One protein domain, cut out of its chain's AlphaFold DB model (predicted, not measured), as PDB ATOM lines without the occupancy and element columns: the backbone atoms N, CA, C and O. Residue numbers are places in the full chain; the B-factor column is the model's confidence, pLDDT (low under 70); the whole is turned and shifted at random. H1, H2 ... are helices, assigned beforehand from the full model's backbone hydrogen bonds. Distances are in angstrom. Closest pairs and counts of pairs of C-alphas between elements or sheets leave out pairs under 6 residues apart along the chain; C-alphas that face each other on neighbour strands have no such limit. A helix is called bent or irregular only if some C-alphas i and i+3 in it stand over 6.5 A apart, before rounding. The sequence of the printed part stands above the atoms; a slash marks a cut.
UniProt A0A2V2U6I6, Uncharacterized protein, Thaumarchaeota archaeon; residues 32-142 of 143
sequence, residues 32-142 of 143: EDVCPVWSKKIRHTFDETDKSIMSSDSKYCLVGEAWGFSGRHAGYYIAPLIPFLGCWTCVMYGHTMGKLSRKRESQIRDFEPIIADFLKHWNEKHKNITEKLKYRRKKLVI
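AT A GLANCE: This is residues 32 to 142 of the 143 residues of an uncharacterized protein of Thaumarchaeota archaeon (UniProt A0A2V2U6I6). A helical hairpin, H5 and H6 side by side, makes one side of the domain; H2 and the small H3 pack on H5, with H3 near the middle, and H1 lies by the ends of H2 and H6. Residues 75 to 85, with H4, make a head near the start of H5, while residues 135 to 142, mostly H7, stick out as an arm. The printed part has 111 residues with seven named helices, H1 to H7, and no named strand: all helix. It is compact, with a radius of gyration of the C-alphas of 13.8 A and spans of 40 by 37 by 24 A.

IN THESE COORDINATES: H1, residues 38 to 43, begins at C-alpha 38 (-49.772, 14.961, -12.417). H2 is residues 48 to 56, H3 62 to 66 and H4 79 to 85. H5, residues 88 to 101, measures 20.0 A, H6, residues 108 to 125, 25.1 A, and H7, residues 127 to 140, 20.6 A, ending at C-alpha 140 (-67.211, 25.433, -18.828). H4 and H6 are irregular: C-alphas 80 and 83 are 7.3 A apart, C-alphas 110 and 113 7.0 A. H6 has a kink of 32 degrees near residue 115.

HOW THE PARTS SIT: The hub, H5, touches three helices. With H6 it forms a hairpin, opposite ways at a shallow tilt of 10 degrees; the closest C-alphas, of Tyr 93 and Phe 118, are 6.5 A apart, and H6 touches with residues 110 to 118 alone. H2 touches H5 at a tilt of 38 degrees, only just steep, the C-alphas of Ser 55 and Gly 98 being closest at 3.8 A. H3 touches residues 90 to 94 of H5 alone, closest at Val 63 and Gly 94, their C-alphas 5.8 A apart. H1 and H3 are close but not clearly touching, as are H4 and H5, whose closest C-alphas, of Ile 82 and Trp 88, are 7.2 A apart. H6 and H7 meet only through their link. Every O i to N i+4 pair is within hydrogen-bond range in H2, H3, H5 and H7; in H1 1 of 2, in H6 12 of 14, and in H4 1 of 3, beside 1 of 4 O i to N i+3 pairs.

THE WHOLE: The two farthest C-alphas, of Arg 104 and Ile 142, are 44.2 A apart. The printed part has no cut; the link from H3 to H4, 12 residues, is long. Mean pLDDT of the printed part is 82.1, with residues 71 to 85 and 140 to 142 under 70.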
ATOM      1  N   GLU A  32     -47.744  22.723 -12.885       94.31
ATOM      2  CA  GLU A  32     -49.125  22.914 -12.433       94.31
ATOM      3  C   GLU A  32     -50.009  23.491 -13.532       94.31
ATOM      4  O   GLU A  32     -51.192  23.168 -13.627       94.31
ATOM      5  N   ASP A  33     -49.432  24.351 -14.369       93.31
ATOM      6  CA  ASP A  33     -50.141  24.942 -15.488       93.31
ATOM      7  C   ASP A  33     -50.399  23.929 -16.600       93.31
ATOM      8  O   ASP A  33     -51.480  23.941 -17.199       93.31
ATOM      9  N   VAL A  34     -49.397  23.098 -16.897       93.94
ATOM     10  CA  VAL A  34     -49.421  22.144 -18.012       93.94
ATOM     11  C   VAL A  34     -50.148  20.852 -17.625       93.94
ATOM     12  O   VAL A  34     -51.022  20.404 -18.366       93.94
ATOM     13  N   CYS A  35     -49.831  20.288 -16.460       93.81
ATOM     14  CA  CYS A  35     -50.299  18.987 -15.982       93.81
ATOM     15  C   CYS A  35     -50.791  19.071 -14.519       93.81
ATOM     16  O   CYS A  35     -50.133  18.546 -13.622       93.81
ATOM     17  N   PRO A  36     -51.922  19.739 -14.231       92.31
ATOM     18  CA  PRO A  36     -52.378  19.986 -12.858       92.31
ATOM     19  C   PRO A  36     -52.711  18.730 -12.037       92.31
ATOM     20  O   PRO A  36     -52.690  18.782 -10.805       92.31
ATOM     21  N   VAL A  37     -53.081  17.614 -12.671       91.25
ATOM     22  CA  VAL A  37     -53.312  16.337 -11.979       91.25
ATOM     23  C   VAL A  37     -51.971  15.700 -11.643       91.25
ATOM     24  O   VAL A  37     -51.712  15.388 -10.480       91.25
ATOM     25  N   TRP A  38     -51.086  15.560 -12.629       91.38
ATOM     26  CA  TRP A  38     -49.772  14.961 -12.417       91.38
ATOM     27  C   TRP A  38     -48.856  15.809 -11.533       91.38
ATOM     28  O   TRP A  38     -48.084  15.242 -10.766       91.38
ATOM     29  N   SER A  39     -48.986  17.137 -11.533       91.94
ATOM     30  CA  SER A  39     -48.239  18.016 -10.625       91.94
ATOM     31  C   SER A  39     -48.578  17.756  -9.158       91.94
ATOM     32  O   SER A  39     -47.737  17.965  -8.292       91.94
ATOM     33  N   LYS A  40     -49.806  17.313  -8.857       90.31
ATOM     34  CA  LYS A  40     -50.189  16.884  -7.506       90.31
ATOM     35  C   LYS A  40     -49.615  15.508  -7.213       90.31
ATOM     36  O   LYS A  40     -48.983  15.335  -6.180       90.31
ATOM     37  N   LYS A  41     -49.773  14.567  -8.149       87.75
ATOM     38  CA  LYS A  41     -49.256  13.200  -8.012       87.75
ATOM     39  C   LYS A  41     -47.753  13.170  -7.768       87.75
ATOM     40  O   LYS A  41     -47.336  12.462  -6.881       87.75
ATOM     41  N   ILE A  42     -46.975  13.995  -8.471       83.44
ATOM     42  CA  ILE A  42     -45.511  14.091  -8.330       83.44
ATOM     43  C   ILE A  42     -45.075  14.668  -6.978       83.44
ATOM     44  O   ILE A  42     -44.006  14.329  -6.484       83.44
ATOM     45  N   ARG A  43     -45.869  15.557  -6.369       78.38
ATOM     46  CA  ARG A  43     -45.565  16.068  -5.019       78.38
ATOM     47  C   ARG A  43     -45.785  15.015  -3.940       78.38
ATOM     48  O   ARG A  43     -45.256  15.151  -2.840       78.38
ATOM     49  N   HIS A  44     -46.580  14.001  -4.251       72.69
ATOM     50  CA  HIS A  44     -46.770  12.820  -3.433       72.69
ATOM     51  C   HIS A  44     -45.921  11.673  -4.006       72.69
ATOM     52  O   HIS A  44     -45.468  11.727  -5.142       72.69
ATOM     53  N   THR A  45     -45.634  10.640  -3.219       73.62
ATOM     54  CA  THR A  45     -44.929   9.461  -3.742       73.62
ATOM     55  C   THR A  45     -45.775   8.811  -4.837       73.62
ATOM     56  O   THR A  45     -46.951   8.550  -4.596       73.62
ATOM     57  N   PHE A  46     -45.189   8.527  -6.008       78.44
ATOM     58  CA  PHE A  46     -45.871   7.735  -7.034       78.44
ATOM     59  C   PHE A  46     -46.247   6.370  -6.469       78.44
ATOM     60  O   PHE A  46     -45.369   5.573  -6.123       78.44
ATOM     61  N   ASP A  47     -47.547   6.105  -6.401       84.69
ATOM     62  CA  ASP A  47     -48.039   4.778  -6.077       84.69
ATOM     63  C   ASP A  47     -47.905   3.832  -7.288       84.69
ATOM     64  O   ASP A  47     -47.531   4.220  -8.402       84.69
ATOM     65  N   GLU A  48     -48.177   2.547  -7.073       85.38
ATOM     66  CA  GLU A  48     -48.083   1.545  -8.141       85.38
ATOM     67  C   GLU A  48     -49.096   1.790  -9.273       85.38
ATOM     68  O   GLU A  48     -48.832   1.449 -10.429       85.38
ATOM     69  N   THR A  49     -50.223   2.449  -8.981       87.88
ATOM     70  CA  THR A  49     -51.213   2.833  -9.996       87.88
ATOM     71  C   THR A  49     -50.652   3.930 -10.895       87.88
ATOM     72  O   THR A  49     -50.739   3.834 -12.118       87.88
ATOM     73  N   ASP A  50     -50.014   4.944 -10.320       88.38
ATOM     74  CA  ASP A  50     -49.364   6.027 -11.049       88.38
ATOM     75  C   ASP A  50     -48.235   5.498 -11.934       88.38
ATOM     76  O   ASP A  50     -48.144   5.863 -13.110       88.38
ATOM     77  N   LYS A  51     -47.414   4.577 -11.416       86.94
ATOM     78  CA  LYS A  51     -46.376   3.913 -12.218       86.94
ATOM     79  C   LYS A  51     -46.973   3.125 -13.380       86.94
ATOM     80  O   LYS A  51     -46.458   3.222 -14.500       86.94
ATOM     81  N   SER A  52     -48.064   2.396 -13.131       86.94
ATOM     82  CA  SER A  52     -48.799   1.642 -14.148       86.94
ATOM     83  C   SER A  52     -49.324   2.563 -15.253       86.94
ATOM     84  O   SER A  52     -48.970   2.365 -16.419       86.94
ATOM     85  N   ILE A  53     -50.045   3.635 -14.896       87.44
ATOM     86  CA  ILE A  53     -50.564   4.636 -15.841       87.44
ATOM     87  C   ILE A  53     -49.416   5.260 -16.642       87.44
ATOM     88  O   ILE A  53     -49.479   5.312 -17.867       87.44
ATOM     89  N   MET A  54     -48.330   5.682 -15.986       86.44
ATOM     90  CA  MET A  54     -47.174   6.263 -16.677       86.44
ATOM     91  C   MET A  54     -46.530   5.278 -17.669       86.44
ATOM     92  O   MET A  54     -46.062   5.687 -18.730       86.44
ATOM     93  N   SER A  55     -46.508   3.983 -17.338       84.69
ATOM     94  CA  SER A  55     -45.841   2.949 -18.141       84.69
ATOM     95  C   SER A  55     -46.661   2.416 -19.316       84.69
ATOM     96  O   SER A  55     -46.073   2.020 -20.329       84.69
ATOM     97  N   SER A  56     -47.987   2.382 -19.168       80.44
ATOM     98  CA  SER A  56     -48.887   1.616 -20.037       80.44
ATOM     99  C   SER A  56     -50.014   2.454 -20.629       80.44
ATOM    100  O   SER A  56     -50.574   2.070 -21.654       80.44
ATOM    101  N   ASP A  57     -50.325   3.609 -20.042       82.00
ATOM    102  CA  ASP A  57     -51.421   4.460 -20.482       82.00
ATOM    103  C   ASP A  57     -50.910   5.793 -21.039       82.00
ATOM    104  O   ASP A  57     -50.849   6.830 -20.376       82.00
ATOM    105  N   SER A  58     -50.570   5.769 -22.328       74.25
ATOM    106  CA  SER A  58     -50.092   6.952 -23.054       74.25
ATOM    107  C   SER A  58     -51.099   8.108 -23.115       74.25
ATOM    108  O   SER A  58     -50.708   9.245 -23.383       74.25
ATOM    109  N   LYS A  59     -52.394   7.852 -22.889       81.75
ATOM    110  CA  LYS A  59     -53.420   8.898 -22.905       81.75
ATOM    111  C   LYS A  59     -53.496   9.602 -21.560       81.75
ATOM    112  O   LYS A  59     -53.652  10.822 -21.553       81.75
ATOM    113  N   TYR A  60     -53.410   8.856 -20.461       85.25
ATOM    114  CA  TYR A  60     -53.586   9.376 -19.105       85.25
ATOM    115  C   TYR A  60     -52.268   9.649 -18.360       85.25
ATOM    116  O   TYR A  60     -52.305  10.150 -17.236       85.25
ATOM    117  N   CYS A  61     -51.109   9.401 -18.980       89.19
ATOM    118  CA  CYS A  61     -49.798   9.803 -18.461       89.19
ATOM    119  C   CYS A  61     -49.593  11.334 -18.441       89.19
ATOM    120  O   CYS A  61     -50.419  12.098 -18.949       89.19
ATOM    121  N   LEU A  62     -48.467  11.792 -17.880       91.44
ATOM    122  CA  LEU A  62     -48.139  13.218 -17.722       91.44
ATOM    123  C   LEU A  62     -48.197  13.990 -19.040       91.44
ATOM    124  O   LEU A  62     -48.830  15.042 -19.129       91.44
ATOM    125  N   VAL A  63     -47.585  13.442 -20.089       91.38
ATOM    126  CA  VAL A  63     -47.605  14.071 -21.411       91.38
ATOM    127  C   VAL A  63     -49.016  14.016 -22.004       91.38
ATOM    128  O   VAL A  63     -49.481  14.995 -22.582       91.38
ATOM    129  N   GLY A  64     -49.746  12.919 -21.804       89.44
ATOM    130  CA  GLY A  64     -51.147  12.803 -22.202       89.44
ATOM    131  C   GLY A  64     -52.040  13.890 -21.589       89.44
ATOM    132  O   GLY A  64     -52.836  14.508 -22.305       89.44
ATOM    133  N   GLU A  65     -51.851  14.205 -20.304       92.25
ATOM    134  CA  GLU A  65     -52.538  15.314 -19.632       92.25
ATOM    135  C   GLU A  65     -52.198  16.672 -20.257       92.25
ATOM    136  O   GLU A  65     -53.110  17.470 -20.488       92.25
ATOM    137  N   ALA A  66     -50.925  16.926 -20.578       92.25
ATOM    138  CA  ALA A  66     -50.495  18.176 -21.212       92.25
ATOM    139  C   ALA A  66     -51.239  18.434 -22.532       92.25
ATOM    140  O   ALA A  66     -51.661  19.550 -22.841       92.25
ATOM    141  N   TRP A  67     -51.485  17.360 -23.287       89.94
ATOM    142  CA  TRP A  67     -52.292  17.371 -24.507       89.94
ATOM    143  C   TRP A  67     -53.810  17.365 -24.245       89.94
ATOM    144  O   TRP A  67     -54.599  17.184 -25.176       89.94
ATOM    145  N   GLY A  68     -54.249  17.554 -23.002       88.12
ATOM    146  CA  GLY A  68     -55.653  17.581 -22.598       88.12
ATOM    147  C   GLY A  68     -56.347  16.224 -22.699       88.12
ATOM    148  O   GLY A  68     -57.524  16.185 -23.048       88.12
ATOM    149  N   PHE A  69     -55.622  15.121 -22.478       84.94
ATOM    150  CA  PHE A  69     -56.106  13.740 -22.627       84.94
ATOM    151  C   PHE A  69     -56.684  13.433 -24.020       84.94
ATOM    152  O   PHE A  69     -57.459  12.493 -24.201       84.94
ATOM    153  N   SER A  70     -56.319  14.227 -25.030       70.19
ATOM    154  CA  SER A  70     -56.998  14.252 -26.331       70.19
ATOM    155  C   SER A  70     -56.631  13.097 -27.266       70.19
ATOM    156  O   SER A  70     -56.967  13.139 -28.446       70.19
ATOM    157  N   GLY A  71     -55.899  12.085 -26.794       62.00
ATOM    158  CA  GLY A  71     -55.404  10.982 -27.625       62.00
ATOM    159  C   GLY A  71     -54.416  11.404 -28.726       62.00
ATOM    160  O   GLY A  71     -53.769  10.548 -29.309       62.00
ATOM    161  N   ARG A  72     -54.222  12.711 -28.972       65.06
ATOM    162  CA  ARG A  72     -53.271  13.275 -29.949       65.06
ATOM    163  C   ARG A  72     -51.829  12.888 -29.652       65.06
ATOM    164  O   ARG A  72     -51.039  12.688 -30.565       65.06
ATOM    165  N   HIS A  73     -51.511  12.737 -28.370       58.66
ATOM    166  CA  HIS A  73     -50.256  12.155 -27.916       58.66
ATOM    167  C   HIS A  73     -50.273  10.617 -27.918       58.66
ATOM    168  O   HIS A  73     -49.250   9.991 -28.171       58.66
ATOM    169  N   ALA A  74     -51.446  10.011 -27.702       52.78
ATOM    170  CA  ALA A  74     -51.674   8.568 -27.772       52.78
ATOM    171  C   ALA A  74     -51.775   8.028 -29.217       52.78
ATOM    172  O   ALA A  74     -52.107   6.860 -29.416       52.78
ATOM    173  N   GLY A  75     -51.454   8.847 -30.230       50.53
ATOM    174  CA  GLY A  75     -51.400   8.490 -31.654       50.53
ATOM    175  C   GLY A  75     -50.395   7.383 -32.008       50.53
ATOM    176  O   GLY A  75     -50.161   7.134 -33.186       50.53
ATOM    177  N   TYR A  76     -49.845   6.687 -31.009       47.84
ATOM    178  CA  TYR A  76     -49.083   5.444 -31.122       47.84
ATOM    179  C   TYR A  76     -49.775   4.378 -31.989       47.84
ATOM    180  O   TYR A  76     -49.085   3.560 -32.589       47.84
ATOM    181  N   TYR A  77     -51.108   4.401 -32.117       49.81
ATOM    182  CA  TYR A  77     -51.857   3.443 -32.944       49.81
ATOM    183  C   TYR A  77     -52.067   3.878 -34.401       49.81
ATOM    184  O   TYR A  77     -52.557   3.093 -35.207       49.81
ATOM    185  N   ILE A  78     -51.685   5.108 -34.767       46.97
ATOM    186  CA  ILE A  78     -51.793   5.624 -36.138       46.97
ATOM    187  C   ILE A  78     -50.471   6.311 -36.503       46.97
ATOM    188  O   ILE A  78     -50.397   7.525 -36.696       46.97
ATOM    189  N   ALA A  79     -49.406   5.506 -36.586       49.94
ATOM    190  CA  ALA A  79     -48.046   5.929 -36.934       49.94
ATOM    191  C   ALA A  79     -47.938   6.904 -38.137       49.94
ATOM    192  O   ALA A  79     -47.101   7.805 -38.069       49.94
ATOM    193  N   PRO A  80     -48.787   6.838 -39.191       51.38
ATOM    194  CA  PRO A  80     -48.724   7.789 -40.306       51.38
ATOM    195  C   PRO A  80     -49.179   9.226 -39.987       51.38
ATOM    196  O   PRO A  80     -48.846  10.140 -40.734       51.38
ATOM    197  N   LEU A  81     -49.943   9.460 -38.906       51.78
ATOM    198  CA  LEU A  81     -50.532  10.777 -38.595       51.78
ATOM    199  C   LEU A  81     -49.810  11.550 -37.482       51.78
ATOM    200  O   LEU A  81     -50.118  12.720 -37.239       51.78
ATOM    201  N   ILE A  82     -48.820  10.928 -36.831       52.69
ATOM    202  CA  ILE A  82     -47.987  11.559 -35.795       52.69
ATOM    203  C   ILE A  82     -47.334  12.872 -36.278       52.69
ATOM    204  O   ILE A  82     -47.376  13.837 -35.512       52.69
ATOM    205  N   PRO A  83     -46.816  12.984 -37.523       49.81
ATOM    206  CA  PRO A  83     -46.225  14.232 -38.022       49.81
ATOM    207  C   PRO A  83     -47.223  15.391 -38.166       49.81
ATOM    208  O   PRO A  83     -46.811  16.544 -38.221       49.81
ATOM    209  N   PHE A  84     -48.525  15.097 -38.243       56.94
ATOM    210  CA  PHE A  84     -49.561  16.086 -38.548       56.94
ATOM    211  C   PHE A  84     -50.373  16.518 -37.319       56.94
ATOM    212  O   PHE A  84     -50.895  17.630 -37.290       56.94
ATOM    213  N   LEU A  85     -50.499  15.656 -36.302       63.59
ATOM    214  CA  LEU A  85     -51.403  15.875 -35.162       63.59
ATOM    215  C   LEU A  85     -50.716  15.865 -33.786       63.59
ATOM    216  O   LEU A  85     -51.339  16.293 -32.810       63.59
ATOM    217  N   GLY A  86     -49.470  15.389 -33.696       72.19
ATOM    218  CA  GLY A  86     -48.725  15.235 -32.443       72.19
ATOM    219  C   GLY A  86     -47.313  15.827 -32.494       72.19
ATOM    220  O   GLY A  86     -46.924  16.484 -33.454       72.19
ATOM    221  N   CYS A  87     -46.534  15.604 -31.433       85.44
ATOM    222  CA  CYS A  87     -45.129  16.009 -31.345       85.44
ATOM    223  C   CYS A  87     -44.255  14.808 -30.979       85.44
ATOM    224  O   CYS A  87     -44.432  14.216 -29.911       85.44
ATOM    225  N   TRP A  88     -43.292  14.473 -31.842       83.25
ATOM    226  CA  TRP A  88     -42.388  13.339 -31.628       83.25
ATOM    227  C   TRP A  88     -41.527  13.497 -30.370       83.25
ATOM    228  O   TRP A  88     -41.350  12.550 -29.611       83.25
ATOM    229  N   THR A  89     -41.040  14.704 -30.086       89.62
ATOM    230  CA  THR A  89     -40.249  14.955 -28.873       89.62
ATOM    231  C   THR A  89     -41.078  14.691 -27.617       89.62
ATOM    232  O   THR A  89     -40.618  14.007 -26.706       89.62
ATOM    233  N   CYS A  90     -42.342  15.130 -27.602       89.62
ATOM    234  CA  CYS A  90     -43.274  14.793 -26.526       89.62
ATOM    235  C   CYS A  90     -43.438  13.275 -26.381       89.62
ATOM    236  O   CYS A  90     -43.413  12.772 -25.260       89.62
ATOM    237  N   VAL A  91     -43.599  12.545 -27.494       84.38
ATOM    238  CA  VAL A  91     -43.698  11.064 -27.534       84.38
ATOM    239  C   VAL A  91     -42.490  10.425 -26.854       84.38
ATOM    240  O   VAL A  91     -42.648   9.583 -25.970       84.38
ATOM    241  N   MET A  92     -41.288  10.900 -27.168       88.38
ATOM    242  CA  MET A  92     -40.061  10.408 -26.545       88.38
ATOM    243  C   MET A  92     -39.995  10.689 -25.039       88.38
ATOM    244  O   MET A  92     -39.557   9.812 -24.289       88.38
ATOM    245  N   TYR A  93     -40.472  11.849 -24.570       92.25
ATOM    246  CA  TYR A  93     -40.573  12.130 -23.133       92.25
ATOM    247  C   TYR A  93     -41.513  11.146 -22.432       92.25
ATOM    248  O   TYR A  93     -41.118  10.535 -21.438       92.25
ATOM    249  N   GLY A  94     -42.707  10.915 -22.990       89.06
ATOM    250  CA  GLY A  94     -43.675   9.958 -22.447       89.06
ATOM    251  C   GLY A  94     -43.114   8.534 -22.379       89.06
ATOM    252  O   GLY A  94     -43.195   7.885 -21.338       89.06
ATOM    253  N   HIS A  95     -42.458   8.069 -23.447       87.88
ATOM    254  CA  HIS A  95     -41.808   6.751 -23.471       87.88
ATOM    255  C   HIS A  95     -40.680   6.624 -22.444       87.88
ATOM    256  O   HIS A  95     -40.527   5.586 -21.798       87.88
ATOM    257  N   THR A  96     -39.884   7.681 -22.274       90.88
ATOM    258  CA  THR A  96     -38.777   7.700 -21.308       90.88
ATOM    259  C   THR A  96     -39.301   7.653 -19.878       90.88
ATOM    260  O   THR A  96     -38.857   6.811 -19.099       90.88
ATOM    261  N   MET A  97     -40.307   8.471 -19.556       90.75
ATOM    262  CA  MET A  97     -40.999   8.428 -18.265       90.75
ATOM    263  C   MET A  97     -41.621   7.047 -18.010       90.75
ATOM    264  O   MET A  97     -41.432   6.485 -16.934       90.75
ATOM    265  N   GLY A  98     -42.268   6.441 -19.009       89.25
ATOM    266  CA  GLY A  98     -42.835   5.095 -18.886       89.25
ATOM    267  C   GLY A  98     -41.793   3.982 -18.720       89.25
ATOM    268  O   GLY A  98     -42.054   2.967 -18.078       89.25
ATOM    269  N   LYS A  99     -40.580   4.142 -19.268       89.62
ATOM    270  CA  LYS A  99     -39.451   3.239 -18.978       89.62
ATOM    271  C   LYS A  99     -38.943   3.411 -17.551       89.62
ATOM    272  O   LYS A  99     -38.628   2.407 -16.916       89.62
ATOM    273  N   LEU A 100     -38.852   4.648 -17.066       89.12
ATOM    274  CA  LEU A 100     -38.414   4.938 -15.703       89.12
ATOM    275  C   LEU A 100     -39.389   4.369 -14.673       89.12
ATOM    276  O   LEU A 100     -38.940   3.715 -13.739       89.12
ATOM    277  N   SER A 101     -40.700   4.508 -14.892       87.38
ATOM    278  CA  SER A 101     -41.718   4.015 -13.955       87.38
ATOM    279  C   SER A 101     -41.780   2.491 -13.820       87.38
ATOM    280  O   SER A 101     -42.321   1.992 -12.841       87.38
ATOM    281  N   ARG A 102     -41.199   1.737 -14.763       86.56
ATOM    282  CA  ARG A 102     -41.081   0.270 -14.674       86.56
ATOM    283  C   ARG A 102     -39.943  -0.205 -13.765       86.56
ATOM    284  O   ARG A 102     -39.852  -1.400 -13.490       86.56
ATOM    285  N   LYS A 103     -39.047   0.682 -13.323       85.25
ATOM    286  CA  LYS A 103     -37.977   0.308 -12.389       85.25
ATOM    287  C   LYS A 103     -38.573   0.125 -10.988       85.25
ATOM    288  O   LYS A 103     -39.309   0.987 -10.521       85.25
ATOM    289  N   ARG A 104     -38.214  -0.965 -10.294       71.62
ATOM    290  CA  ARG A 104     -38.734  -1.274  -8.941       71.62
ATOM    291  C   ARG A 104     -38.525  -0.135  -7.939       71.62
ATOM    292  O   ARG A 104     -39.406   0.127  -7.132       71.62
ATOM    293  N   GLU A 105     -37.390   0.552  -8.028       72.88
ATOM    294  CA  GLU A 105     -36.973   1.592  -7.079       72.88
ATOM    295  C   GLU A 105     -37.061   3.011  -7.655       72.88
ATOM    296  O   GLU A 105     -36.435   3.918  -7.117       72.88
ATOM    297  N   SER A 106     -37.805   3.234  -8.749       75.12
ATOM    298  CA  SER A 106     -37.893   4.576  -9.339       75.12
ATOM    299  C   SER A 106     -38.428   5.587  -8.322       75.12
ATOM    300  O   SER A 106     -39.562   5.449  -7.851       75.12
ATOM    301  N   GLN A 107     -37.640   6.613  -8.023       79.94
ATOM    302  CA  GLN A 107     -38.031   7.731  -7.175       79.94
ATOM    303  C   GLN A 107     -38.479   8.911  -8.034       79.94
ATOM    304  O   GLN A 107     -38.084   9.039  -9.187       79.94
ATOM    305  N   ILE A 108     -39.260   9.830  -7.460       80.06
ATOM    306  CA  ILE A 108     -39.683  11.069  -8.142       80.06
ATOM    307  C   ILE A 108     -38.484  11.840  -8.711       80.06
ATOM    308  O   ILE A 108     -38.556  12.353  -9.824       80.06
ATOM    309  N   ARG A 109     -37.365  11.865  -7.975       84.88
ATOM    310  CA  ARG A 109     -36.118  12.523  -8.391       84.88
ATOM    311  C   ARG A 109     -35.571  11.987  -9.714       84.88
ATOM    312  O   ARG A 109     -34.973  12.742 -10.468       84.88
ATOM    313  N   ASP A 110     -35.844  10.724 -10.046       87.25
ATOM    314  CA  ASP A 110     -35.446  10.142 -11.332       87.25
ATOM    315  C   ASP A 110     -36.222  10.753 -12.510       87.25
ATOM    316  O   ASP A 110     -35.762  10.707 -13.651       87.25
ATOM    317  N   PHE A 111     -37.401  11.327 -12.248       88.50
ATOM    318  CA  PHE A 111     -38.244  11.969 -13.255       88.50
ATOM    319  C   PHE A 111     -37.957  13.466 -13.404       88.50
ATOM    320  O   PHE A 111     -38.290  14.035 -14.442       88.50
ATOM    321  N   GLU A 112     -37.343  14.118 -12.413       91.00
ATOM    322  CA  GLU A 112     -37.098  15.568 -12.432       91.00
ATOM    323  C   GLU A 112     -36.368  16.050 -13.698       91.00
ATOM    324  O   GLU A 112     -36.872  16.985 -14.329       91.00
ATOM    325  N   PRO A 113     -35.269  15.410 -14.158       93.44
ATOM    326  CA  PRO A 113     -34.576  15.856 -15.367       93.44
ATOM    327  C   PRO A 113     -35.471  15.787 -16.607       93.44
ATOM    328  O   PRO A 113     -35.546  16.734 -17.387       93.44
ATOM    329  N   ILE A 114     -36.216  14.688 -16.762       94.44
ATOM    330  CA  ILE A 114     -37.058  14.482 -17.942       94.44
ATOM    331  C   ILE A 114     -38.304  15.379 -17.919       94.44
ATOM    332  O   ILE A 114     -38.777  15.802 -18.973       94.44
ATOM    333  N   ILE A 115     -38.819  15.716 -16.731       93.81
ATOM    334  CA  ILE A 115     -39.904  16.690 -16.555       93.81
ATOM    335  C   ILE A 115     -39.410  18.102 -16.887       93.81
ATOM    336  O   ILE A 115     -40.118  18.836 -17.575       93.81
ATOM    337  N   ALA A 116     -38.208  18.480 -16.447       95.00
ATOM    338  CA  ALA A 116     -37.625  19.784 -16.751       95.00
ATOM    339  C   ALA A 116     -37.420  19.973 -18.264       95.00
ATOM    340  O   ALA A 116     -37.851  20.985 -18.825       95.00
ATOM    341  N   ASP A 117     -36.852  18.971 -18.941       96.75
ATOM    342  CA  ASP A 117     -36.674  18.986 -20.396       96.75
ATOM    343  C   ASP A 117     -38.014  19.050 -21.135       96.75
ATOM    344  O   ASP A 117     -38.186  19.842 -22.069       96.75
ATOM    345  N   PHE A 118     -38.992  18.262 -20.683       95.31
ATOM    346  CA  PHE A 118     -40.352  18.303 -21.207       95.31
ATOM    347  C   PHE A 118     -40.971  19.700 -21.074       95.31
ATOM    348  O   PHE A 118     -41.510  20.216 -22.051       95.31
ATOM    349  N   LEU A 119     -40.882  20.334 -19.902       95.88
ATOM    350  CA  LEU A 119     -41.461  21.658 -19.657       95.88
ATOM    351  C   LEU A 119     -40.791  22.751 -20.477       95.88
ATOM    352  O   LEU A 119     -41.481  23.644 -20.976       95.88
ATOM    353  N   LYS A 120     -39.468  22.680 -20.640       96.44
ATOM    354  CA  LYS A 120     -38.731  23.585 -21.521       96.44
ATOM    355  C   LYS A 120     -39.254  23.466 -22.952       96.44
ATOM    356  O   LYS A 120     -39.725  24.449 -23.521       96.44
ATOM    357  N   HIS A 121     -39.272  22.248 -23.490       95.38
ATOM    358  CA  HIS A 121     -39.798  21.976 -24.825       95.38
ATOM    359  C   HIS A 121     -41.259  22.427 -24.979       95.38
ATOM    360  O   HIS A 121     -41.636  23.028 -25.988       95.38
ATOM    361  N   TRP A 122     -42.091  22.165 -23.971       94.94
ATOM    362  CA  TRP A 122     -43.499  22.536 -23.980       94.94
ATOM    363  C   TRP A 122     -43.693  24.048 -24.055       94.94
ATOM    364  O   TRP A 122     -44.477  24.531 -24.872       94.94
ATOM    365  N   ASN A 123     -42.953  24.804 -23.245       94.88
ATOM    366  CA  ASN A 123     -42.992  26.262 -23.268       94.88
ATOM    367  C   ASN A 123     -42.535  26.837 -24.614       94.88
ATOM    368  O   ASN A 123     -43.119  27.809 -25.088       94.88
ATOM    369  N   GLU A 124     -41.546  26.215 -25.257       94.19
ATOM    370  CA  GLU A 124     -41.026  26.653 -26.556       94.19
ATOM    371  C   GLU A 124     -41.965  26.328 -27.732       94.19
ATOM    372  O   GLU A 124     -42.040  27.097 -28.692       94.19
ATOM    373  N   LYS A 125     -42.660  25.182 -27.702       92.50
ATOM    374  CA  LYS A 125     -43.371  24.641 -28.882       92.50
ATOM    375  C   LYS A 125     -44.885  24.499 -28.728       92.50
ATOM    376  O   LYS A 125     -45.589  24.449 -29.736       92.50
ATOM    377  N   HIS A 126     -45.395  24.419 -27.502       91.81
ATOM    378  CA  HIS A 126     -46.770  23.983 -27.214       91.81
ATOM    379  C   HIS A 126     -47.512  24.855 -26.193       91.81
ATOM    380  O   HIS A 126     -48.656  24.556 -25.848       91.81
ATOM    381  N   LYS A 127     -46.919  25.966 -25.748       91.38
ATOM    382  CA  LYS A 127     -47.516  26.903 -24.783       91.38
ATOM    383  C   LYS A 127     -48.956  27.305 -25.125       91.38
ATOM    384  O   LYS A 127     -49.849  27.252 -24.278       91.38
ATOM    385  N   ASN A 128     -49.203  27.607 -26.397       90.25
ATOM    386  CA  ASN A 128     -50.517  27.981 -26.922       90.25
ATOM    387  C   ASN A 128     -51.593  26.887 -26.747       90.25
ATOM    388  O   ASN A 128     -52.786  27.195 -26.717       90.25
ATOM    389  N   ILE A 129     -51.210  25.609 -26.649       89.62
ATOM    390  CA  ILE A 129     -52.136  24.500 -26.390       89.62
ATOM    391  C   ILE A 129     -52.679  24.616 -24.965       89.62
ATOM    392  O   ILE A 129     -53.898  24.607 -24.776       89.62
ATOM    393  N   THR A 130     -51.801  24.791 -23.976       91.56
ATOM    394  CA  THR A 130     -52.197  24.958 -22.571       91.56
ATOM    395  C   THR A 130     -53.062  26.199 -22.381       91.56
ATOM    396  O   THR A 130     -54.094  26.126 -21.715       91.56
ATOM    397  N   GLU A 131     -52.710  27.319 -23.011       90.12
ATOM    398  CA  GLU A 131     -53.511  28.550 -22.961       90.12
ATOM    399  C   GLU A 131     -54.934  28.330 -23.498       90.12
ATOM    400  O   GLU A 131     -55.917  28.692 -22.842       90.12
ATOM    401  N   LYS A 132     -55.070  27.643 -24.642       89.06
ATOM    402  CA  LYS A 132     -56.375  27.269 -25.213       89.06
ATOM    403  C   LYS A 132     -57.170  26.345 -24.289       89.06
ATOM    404  O   LYS A 132     -58.379  26.527 -24.139       89.06
ATOM    405  N   LEU A 133     -56.523  25.353 -23.676       87.00
ATOM    406  CA  LEU A 133     -57.176  24.427 -22.744       87.00
ATOM    407  C   LEU A 133     -57.655  25.146 -21.476       87.00
ATOM    408  O   LEU A 133     -58.793  24.936 -21.053       87.00
ATOM    409  N   LYS A 134     -56.837  26.041 -20.908       86.75
ATOM    410  CA  LYS A 134     -57.211  26.878 -19.759       86.75
ATOM    411  C   LYS A 134     -58.419  27.759 -20.073       86.75
ATOM    412  O   LYS A 134     -59.356  27.804 -19.278       86.75
ATOM    413  N   TYR A 135     -58.435  28.406 -21.239       86.69
ATOM    414  CA  TYR A 135     -59.579  29.207 -21.683       86.69
ATOM    415  C   TYR A 135     -60.864  28.367 -21.785       86.69
ATOM    416  O   TYR A 135     -61.904  28.753 -21.251       86.69
ATOM    417  N   ARG A 136     -60.787  27.177 -22.399       83.50
ATOM    418  CA  ARG A 136     -61.933  26.256 -22.506       83.50
ATOM    419  C   ARG A 136     -62.456  25.806 -21.141       83.50
ATOM    420  O   ARG A 136     -63.665  25.812 -20.942       83.50
ATOM    421  N   ARG A 137     -61.567  25.458 -20.202       80.06
ATOM    422  CA  ARG A 137     -61.950  25.080 -18.829       80.06
ATOM    423  C   ARG A 137     -62.675  26.217 -18.113       80.06
ATOM    424  O   ARG A 137     -63.731  25.975 -17.548       80.06
ATOM    425  N   LYS A 138     -62.168  27.454 -18.193       78.56
ATOM    426  CA  LYS A 138     -62.832  28.624 -17.590       78.56
ATOM    427  C   LYS A 138     -64.247  28.827 -18.135       78.56
ATOM    428  O   LYS A 138     -65.152  29.084 -17.357       78.56
ATOM    429  N   LYS A 139     -64.453  28.659 -19.446       76.06
ATOM    430  CA  LYS A 139     -65.779  28.802 -20.070       76.06
ATOM    431  C   LYS A 139     -66.790  27.745 -19.601       76.06
ATOM    432  O   LYS A 139     -67.971  28.046 -19.531       76.06
ATOM    433  N   LEU A 140     -66.340  26.529 -19.283       67.62
ATOM    434  CA  LEU A 140     -67.211  25.433 -18.828       67.62
ATOM    435  C   LEU A 140     -67.680  25.574 -17.372       67.62
ATOM    436  O   LEU A 140     -68.672  24.961 -17.013       67.62
ATOM    437  N   VAL A 141     -66.988  26.362 -16.545       62.88
ATOM    438  CA  VAL A 141     -67.324  26.559 -15.117       62.88
ATOM    439  C   VAL A 141     -68.320  27.718 -14.913       62.88
ATOM    440  O   VAL A 141     -68.756  27.966 -13.800       62.88
ATOM    441  N   ILE A 142     -68.687  28.438 -15.979       58.78
ATOM    442  CA  ILE A 142     -69.566  29.627 -15.931       58.78
ATOM    443  C   ILE A 142     -71.039  29.263 -16.253       58.78
ATOM    444  O   ILE A 142     -71.834  30.136 -16.587       58.78
TER     445      ILE A 142